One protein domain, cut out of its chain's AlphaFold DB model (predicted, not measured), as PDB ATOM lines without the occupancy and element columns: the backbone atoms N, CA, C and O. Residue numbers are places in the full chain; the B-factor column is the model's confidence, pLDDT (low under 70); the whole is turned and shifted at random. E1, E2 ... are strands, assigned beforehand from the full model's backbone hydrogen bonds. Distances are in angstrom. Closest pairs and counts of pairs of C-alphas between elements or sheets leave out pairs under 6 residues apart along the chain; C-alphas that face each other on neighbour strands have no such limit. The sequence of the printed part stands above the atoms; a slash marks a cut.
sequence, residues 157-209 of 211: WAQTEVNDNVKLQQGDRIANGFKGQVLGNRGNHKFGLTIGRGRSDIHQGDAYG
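This is residues 157 to 209 of the 211 residues of the protein "HeLo domain-containing protein" of Trichoderma guizhouense (UniProt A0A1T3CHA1). With little regular structure, the chain winds in two stacked turns: E1 folds back into E2, and E3 and E4 repeat this course alongside them. A wide loop, residues 171 to 189, joins the turns. The 53 printed residues have four named strands, E1 to E4 in chain order, no named helix, and two parallel sheets, E1 with E3 and E2 with E4. The class is all strand, though named strands hold only 21 residues; the whole is loose, radius of gyration of the C-alphas 13.0 A, and flat, 36 by 23 by 8 A.

E3, residues 190 to 196, is 16.9 A long; E1, residues 157 to 162, is 13.5 A, from C-alpha 157 at (0.026, -35.144, -44.082). E2 is residues 167 to 170; E4, residues 201 to 204, ends at C-alpha 204 (6.319, -29.988, -40.886).

E1 and E3 are parallel at 7 degrees, N 161 and O 194 2.8 A apart. E2 and E4 are parallel at 7 degrees, N 169 and O 202 2.8 A apart. E1 and E4 are apart.

The printed part has no cut. E2 to E3 is a long link. Residues 183 to 188 are under pLDDT 70.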
ATOM      1  N   TRP A 157       0.664 -36.421 -43.768       87.44
ATOM      2  CA  TRP A 157       0.026 -35.144 -44.082       87.44
ATOM      3  C   TRP A 157      -1.331 -35.400 -44.730       87.44
ATOM      4  O   TRP A 157      -1.398 -36.022 -45.788       87.44
ATOM      5  N   ALA A 158      -2.410 -34.930 -44.101       84.62
ATOM      6  CA  ALA A 158      -3.764 -35.139 -44.609       84.62
ATOM      7  C   ALA A 158      -4.124 -34.123 -45.704       84.62
ATOM      8  O   ALA A 158      -4.410 -34.506 -46.835       84.62
ATOM      9  N   GLN A 159      -4.095 -32.823 -45.389       88.25
ATOM     10  CA  GLN A 159      -4.394 -31.761 -46.354       88.25
ATOM     11  C   GLN A 159      -3.555 -30.519 -46.065       88.25
ATOM     12  O   GLN A 159      -3.500 -30.031 -44.936       88.25
ATOM     13  N   THR A 160      -2.911 -29.982 -47.099       89.44
ATOM     14  CA  THR A 160      -2.131 -28.746 -46.996       89.44
ATOM     15  C   THR A 160      -2.550 -27.767 -48.079       89.44
ATOM     16  O   THR A 160      -2.471 -28.064 -49.267       89.44
ATOM     17  N   GLU A 161      -2.994 -26.592 -47.650       92.25
ATOM     18  CA  GLU A 161      -3.369 -25.474 -48.503       92.25
ATOM     19  C   GLU A 161      -2.398 -24.327 -48.273       92.25
ATOM     20  O   GLU A 161      -2.151 -23.914 -47.139       92.25
ATOM     21  N   VAL A 162      -1.841 -23.794 -49.353       90.94
ATOM     22  CA  VAL A 162      -0.866 -22.709 -49.276       90.94
ATOM     23  C   VAL A 162      -1.178 -21.667 -50.331       90.94
ATOM     24  O   VAL A 162      -1.309 -21.999 -51.505       90.94
ATOM     25  N   ASN A 163      -1.287 -20.412 -49.900       89.69
ATOM     26  CA  ASN A 163      -1.565 -19.263 -50.757       89.69
ATOM     27  C   ASN A 163      -0.536 -18.145 -50.535       89.69
ATOM     28  O   ASN A 163       0.028 -18.017 -49.450       89.69
ATOM     29  N   ASP A 164      -0.357 -17.297 -51.550       91.44
ATOM     30  CA  ASP A 164       0.584 -16.169 -51.590       91.44
ATOM     31  C   ASP A 164       2.074 -16.582 -51.529       91.44
ATOM     32  O   ASP A 164       2.527 -17.417 -52.304       91.44
ATOM     33  N   ASN A 165       2.861 -15.957 -50.646       91.12
ATOM     34  CA  ASN A 165       4.317 -16.080 -50.543       91.12
ATOM     35  C   ASN A 165       4.717 -16.950 -49.345       91.12
ATOM     36  O   ASN A 165       5.518 -16.533 -48.501       91.12
ATOM     37  N   VAL A 166       4.142 -18.145 -49.254       94.06
ATOM     38  CA  VAL A 166       4.449 -19.085 -48.174       94.06
ATOM     39  C   VAL A 166       5.570 -20.028 -48.588       94.06
ATOM     40  O   VAL A 166       5.573 -20.576 -49.688       94.06
ATOM     41  N   LYS A 167       6.514 -20.245 -47.676       92.62
ATOM     42  CA  LYS A 167       7.490 -21.329 -47.749       92.62
ATOM     43  C   LYS A 167       6.960 -22.497 -46.936       92.62
ATOM     44  O   LYS A 167       6.636 -22.333 -45.767       92.62
ATOM     45  N   LEU A 168       6.836 -23.654 -47.570       92.12
ATOM     46  CA  LEU A 168       6.426 -24.891 -46.922       92.12
ATOM     47  C   LEU A 168       7.545 -25.918 -47.073       92.12
ATOM     48  O   LEU A 168       8.021 -26.160 -48.182       92.12
ATOM     49  N   GLN A 169       7.943 -26.522 -45.960       91.06
ATOM     50  CA  GLN A 169       8.881 -27.634 -45.893       91.06
ATOM     51  C   GLN A 169       8.193 -28.807 -45.202       91.06
ATOM     52  O   GLN A 169       7.747 -28.684 -44.064       91.06
ATOM     53  N   GLN A 170       8.113 -29.939 -45.892       89.19
ATOM     54  CA  GLN A 170       7.573 -31.188 -45.361       89.19
ATOM     55  C   GLN A 170       8.691 -32.224 -45.314       89.19
ATOM     56  O   GLN A 170       9.397 -32.420 -46.302       89.19
ATOM     57  N   GLY A 171       8.855 -32.853 -44.155       85.19
ATOM     58  CA  GLY A 171       9.917 -33.812 -43.879       85.19
ATOM     59  C   GLY A 171      10.941 -33.289 -42.877       85.19
ATOM     60  O   GLY A 171      10.872 -32.151 -42.405       85.19
ATOM     61  N   ASP A 172      11.906 -34.143 -42.559       86.56
ATOM     62  CA  ASP A 172      12.962 -33.807 -41.613       86.56
ATOM     63  C   ASP A 172      14.022 -32.919 -42.248       86.56
ATOM     64  O   ASP A 172      14.498 -33.147 -43.362       86.56
ATOM     65  N   ARG A 173      14.435 -31.906 -41.494       87.25
ATOM     66  CA  ARG A 173      15.505 -30.997 -41.872       87.25
ATOM     67  C   ARG A 173      16.764 -31.357 -41.103       87.25
ATOM     68  O   ARG A 173      16.783 -31.298 -39.880       87.25
ATOM     69  N   ILE A 174      17.848 -31.629 -41.822       87.06
ATOM     70  CA  ILE A 174      19.164 -31.884 -41.228       87.06
ATOM     71  C   ILE A 174      20.100 -30.740 -41.619       87.06
ATOM     72  O   ILE A 174      20.370 -30.518 -42.799       87.06
ATOM     73  N   ALA A 175      20.569 -29.984 -40.626       89.12
ATOM     74  CA  ALA A 175      21.504 -28.889 -40.839       89.12
ATOM     75  C   ALA A 175      22.861 -29.408 -41.335       89.12
ATOM     76  O   ALA A 175      23.348 -30.465 -40.918       89.12
ATOM     77  N   ASN A 176      23.501 -28.634 -42.211       88.75
ATOM     78  CA  ASN A 176      24.825 -28.973 -42.714       88.75
ATOM     79  C   ASN A 176      25.838 -28.996 -41.555       88.75
ATOM     80  O   ASN A 176      25.903 -28.060 -40.759       88.75
ATOM     81  N   GLY A 177      26.621 -30.069 -41.448       87.38
ATOM     82  CA  GLY A 177      27.559 -30.273 -40.339       87.38
ATOM     83  C   GLY A 177      26.954 -30.897 -39.077       87.38
ATOM     84  O   GLY A 177      27.671 -31.036 -38.084       87.38
ATOM     85  N   PHE A 178      25.682 -31.315 -39.092       87.19
ATOM     86  CA  PHE A 178      25.115 -32.137 -38.022       87.19
ATOM     87  C   PHE A 178      25.883 -33.465 -37.897       87.19
ATOM     88  O   PHE A 178      26.043 -34.198 -38.870       87.19
ATOM     89  N   LYS A 179      26.381 -33.762 -36.690       87.81
ATOM     90  CA  LYS A 179      27.142 -34.988 -36.370       87.81
ATOM     91  C   LYS A 179      26.406 -35.930 -35.409       87.81
ATOM     92  O   LYS A 179      26.974 -36.939 -35.002       87.81
ATOM     93  N   GLY A 180      25.190 -35.574 -34.993       80.25
ATOM     94  CA  GLY A 180      24.373 -36.412 -34.120       80.25
ATOM     95  C   GLY A 180      23.722 -37.565 -34.883       80.25
ATOM     96  O   GLY A 180      23.698 -37.585 -36.113       80.25
ATOM     97  N   GLN A 181      23.174 -38.529 -34.149       79.12
ATOM     98  CA  GLN A 181      22.360 -39.586 -34.739       79.12
ATOM     99  C   GLN A 181      20.936 -39.066 -34.968       79.12
ATOM    100  O   GLN A 181      20.295 -38.591 -34.031       79.12
ATOM    101  N   VAL A 182      20.443 -39.164 -36.204       71.44
ATOM    102  CA  VAL A 182      19.020 -38.960 -36.512       71.44
ATOM    103  C   VAL A 182      18.271 -40.206 -36.043       71.44
ATOM    104  O   VAL A 182      18.577 -41.320 -36.473       71.44
ATOM    105  N   LEU A 183      17.332 -40.039 -35.113       62.94
ATOM    106  CA  LEU A 183      16.544 -41.145 -34.574       62.94
ATOM    107  C   LEU A 183      15.368 -41.415 -35.519       62.94
ATOM    108  O   LEU A 183      14.306 -40.829 -35.364       62.94
ATOM    109  N   GLY A 184      15.553 -42.313 -36.489       54.94
ATOM    110  CA  GLY A 184      14.578 -42.575 -37.562       54.94
ATOM    111  C   GLY A 184      13.227 -43.178 -37.146       54.94
ATOM    112  O   GLY A 184      12.455 -43.533 -38.023       54.94
ATOM    113  N   ASN A 185      12.942 -43.329 -35.847       55.19
ATOM    114  CA  ASN A 185      11.752 -44.037 -35.360       55.19
ATOM    115  C   ASN A 185      11.038 -43.336 -34.188       55.19
ATOM    116  O   ASN A 185      10.502 -44.005 -33.309       55.19
ATOM    117  N   ARG A 186      11.108 -41.997 -34.077       54.09
ATOM    118  CA  ARG A 186      10.531 -41.275 -32.916       54.09
ATOM    119  C   ARG A 186       9.542 -40.151 -33.216       54.09
ATOM    120  O   ARG A 186       9.012 -39.576 -32.272       54.09
ATOM    121  N   GLY A 187       9.226 -39.881 -34.475       54.44
ATOM    122  CA  GLY A 187       8.314 -38.799 -34.835       54.44
ATOM    123  C   GLY A 187       7.286 -39.252 -35.851       54.44
ATOM    124  O   GLY A 187       7.431 -38.958 -37.029       54.44
ATOM    125  N   ASN A 188       6.231 -39.936 -35.410       66.88
ATOM    126  CA  ASN A 188       5.045 -40.123 -36.247       66.88
ATOM    127  C   ASN A 188       4.193 -38.848 -36.161       66.88
ATOM    128  O   ASN A 188       3.103 -38.862 -35.578       66.88
ATOM    129  N   HIS A 189       4.701 -37.713 -36.663       72.88
ATOM    130  CA  HIS A 189       3.904 -36.486 -36.670       72.88
ATOM    131  C   HIS A 189       2.772 -36.655 -37.681       72.88
ATOM    132  O   HIS A 189       2.992 -36.922 -38.863       72.88
ATOM    133  N   LYS A 190       1.536 -36.500 -37.208       77.56
ATOM    134  CA  LYS A 190       0.348 -36.476 -38.063       77.56
ATOM    135  C   LYS A 190      -0.097 -35.031 -38.234       77.56
ATOM    136  O   LYS A 190      -0.671 -34.432 -37.325       77.56
ATOM    137  N   PHE A 191       0.166 -34.468 -39.403       82.75
ATOM    138  CA  PHE A 191      -0.302 -33.142 -39.778       82.75
ATOM    139  C   PHE A 191      -1.679 -33.278 -40.433       82.75
ATOM    140  O   PHE A 191      -1.814 -33.864 -41.505       82.75
ATOM    141  N   GLY A 192      -2.714 -32.757 -39.768       84.25
ATOM    142  CA  GLY A 192      -4.089 -32.749 -40.275       84.25
ATOM    143  C   GLY A 192      -4.281 -31.729 -41.404       84.25
ATOM    144  O   GLY A 192      -3.704 -31.856 -42.481       84.25
ATOM    145  N   LEU A 193      -5.094 -30.701 -41.153       88.44
ATOM    146  CA  LEU A 193      -5.281 -29.585 -42.081       88.44
ATOM    147  C   LEU A 193      -4.276 -28.468 -41.788       88.44
ATOM    148  O   LEU A 193      -4.268 -27.901 -40.696       88.44
ATOM    149  N   THR A 194      -3.463 -28.120 -42.781       89.50
ATOM    150  CA  THR A 194      -2.498 -27.016 -42.704       89.50
ATOM    151  C   THR A 194      -2.883 -25.934 -43.694       89.50
ATOM    152  O   THR A 194      -3.028 -26.225 -44.875       89.50
ATOM    153  N   ILE A 195      -3.031 -24.691 -43.230       91.00
ATOM    154  CA  ILE A 195      -3.379 -23.551 -44.087       91.00
ATOM    155  C   ILE A 195      -2.325 -22.454 -43.920       91.00
ATOM    156  O   ILE A 195      -2.276 -21.785 -42.888       91.00
ATOM    157  N   GLY A 196      -1.497 -22.255 -44.944       91.00
ATOM    158  CA  GLY A 196      -0.549 -21.145 -45.040       91.00
ATOM    159  C   GLY A 196      -1.102 -19.997 -45.885       91.00
ATOM    160  O   GLY A 196      -1.638 -20.225 -46.969       91.00
ATOM    161  N   ARG A 197      -0.960 -18.751 -45.415       91.69
ATOM    162  CA  ARG A 197      -1.359 -17.535 -46.150       91.69
ATOM    163  C   ARG A 197      -0.334 -16.417 -45.960       91.69
ATOM    164  O   ARG A 197       0.302 -16.343 -44.913       91.69
ATOM    165  N   GLY A 198      -0.221 -15.497 -46.917       90.75
ATOM    166  CA  GLY A 198       0.674 -14.341 -46.806       90.75
ATOM    167  C   GLY A 198       2.163 -14.698 -46.910       90.75
ATOM    168  O   GLY A 198       2.561 -15.481 -47.766       90.75
ATOM    169  N   ARG A 199       3.015 -14.068 -46.086       90.56
ATOM    170  CA  ARG A 199       4.469 -14.326 -46.016       90.56
ATOM    171  C   ARG A 199       4.801 -15.171 -44.786       90.56
ATOM    172  O   ARG A 199       5.260 -14.633 -43.780       90.56
ATOM    173  N   SER A 200       4.548 -16.472 -44.869       89.50
ATOM    174  CA  SER A 200       4.814 -17.424 -43.781       89.50
ATOM    175  C   SER A 200       5.882 -18.443 -44.164       89.50
ATOM    176  O   SER A 200       6.083 -18.720 -45.343       89.50
ATOM    177  N   ASP A 201       6.551 -19.005 -43.161       92.62
ATOM    178  CA  ASP A 201       7.430 -20.166 -43.306       92.62
ATOM    179  C   ASP A 201       6.884 -21.279 -42.406       92.62
ATOM    180  O   ASP A 201       6.644 -21.055 -41.217       92.62
ATOM    181  N   ILE A 202       6.588 -22.433 -42.993       92.38
ATOM    182  CA  ILE A 202       5.947 -23.575 -42.346       92.38
ATOM    183  C   ILE A 202       6.872 -24.771 -42.521       92.38
ATOM    184  O   ILE A 202       7.130 -25.195 -43.645       92.38
ATOM    185  N   HIS A 203       7.318 -25.354 -41.412       91.00
ATOM    186  CA  HIS A 203       8.052 -26.617 -41.406       91.00
ATOM    187  C   HIS A 203       7.232 -27.688 -40.684       91.00
ATOM    188  O   HIS A 203       6.728 -27.467 -39.586       91.00
ATOM    189  N   GLN A 204       7.068 -28.829 -41.347       89.88
ATOM    190  CA  GLN A 204       6.319 -29.988 -40.886       89.88
ATOM    191  C   GLN A 204       7.230 -31.213 -40.883       89.88
ATOM    192  O   GLN A 204       7.324 -31.938 -41.874       89.88
ATOM    193  N   GLY A 205       7.924 -31.402 -39.770       85.56
ATOM    194  CA  GLY A 205       8.859 -32.493 -39.526       85.56
ATOM    195  C   GLY A 205       9.821 -32.114 -38.406       85.56
ATOM    196  O   GLY A 205       9.674 -31.052 -37.794       85.56
ATOM    197  N   ASP A 206      10.814 -32.955 -38.148       85.69
ATOM    198  CA  ASP A 206      11.839 -32.682 -37.145       85.69
ATOM    199  C   ASP A 206      12.985 -31.849 -37.735       85.69
ATOM    200  O   ASP A 206      13.312 -31.937 -38.921       85.69
ATOM    201  N   ALA A 207      13.617 -31.015 -36.909       86.56
ATOM    202  CA  ALA A 207      14.785 -30.225 -37.292       86.56
ATOM    203  C   ALA A 207      16.003 -30.630 -36.451       86.56
ATOM    204  O   ALA A 207      15.996 -30.526 -35.224       86.56
ATOM    205  N   TYR A 208      17.068 -31.059 -37.125       86.06
ATOM    206  CA  TYR A 208      18.309 -31.530 -36.523       86.06
ATOM    207  C   TYR A 208      19.444 -30.537 -36.774       86.06
ATOM    208  O   TYR A 208      19.836 -30.289 -37.915       86.06
ATOM    209  N   GLY A 209      20.009 -30.005 -35.690       83.06
ATOM    210  CA  GLY A 209      21.046 -28.973 -35.727       83.06
ATOM    211  C   GLY A 209      20.481 -27.552 -35.844       83.06
ATOM    212  O   GLY A 209      19.280 -27.347 -36.001       83.06
TER     213      GLY A 209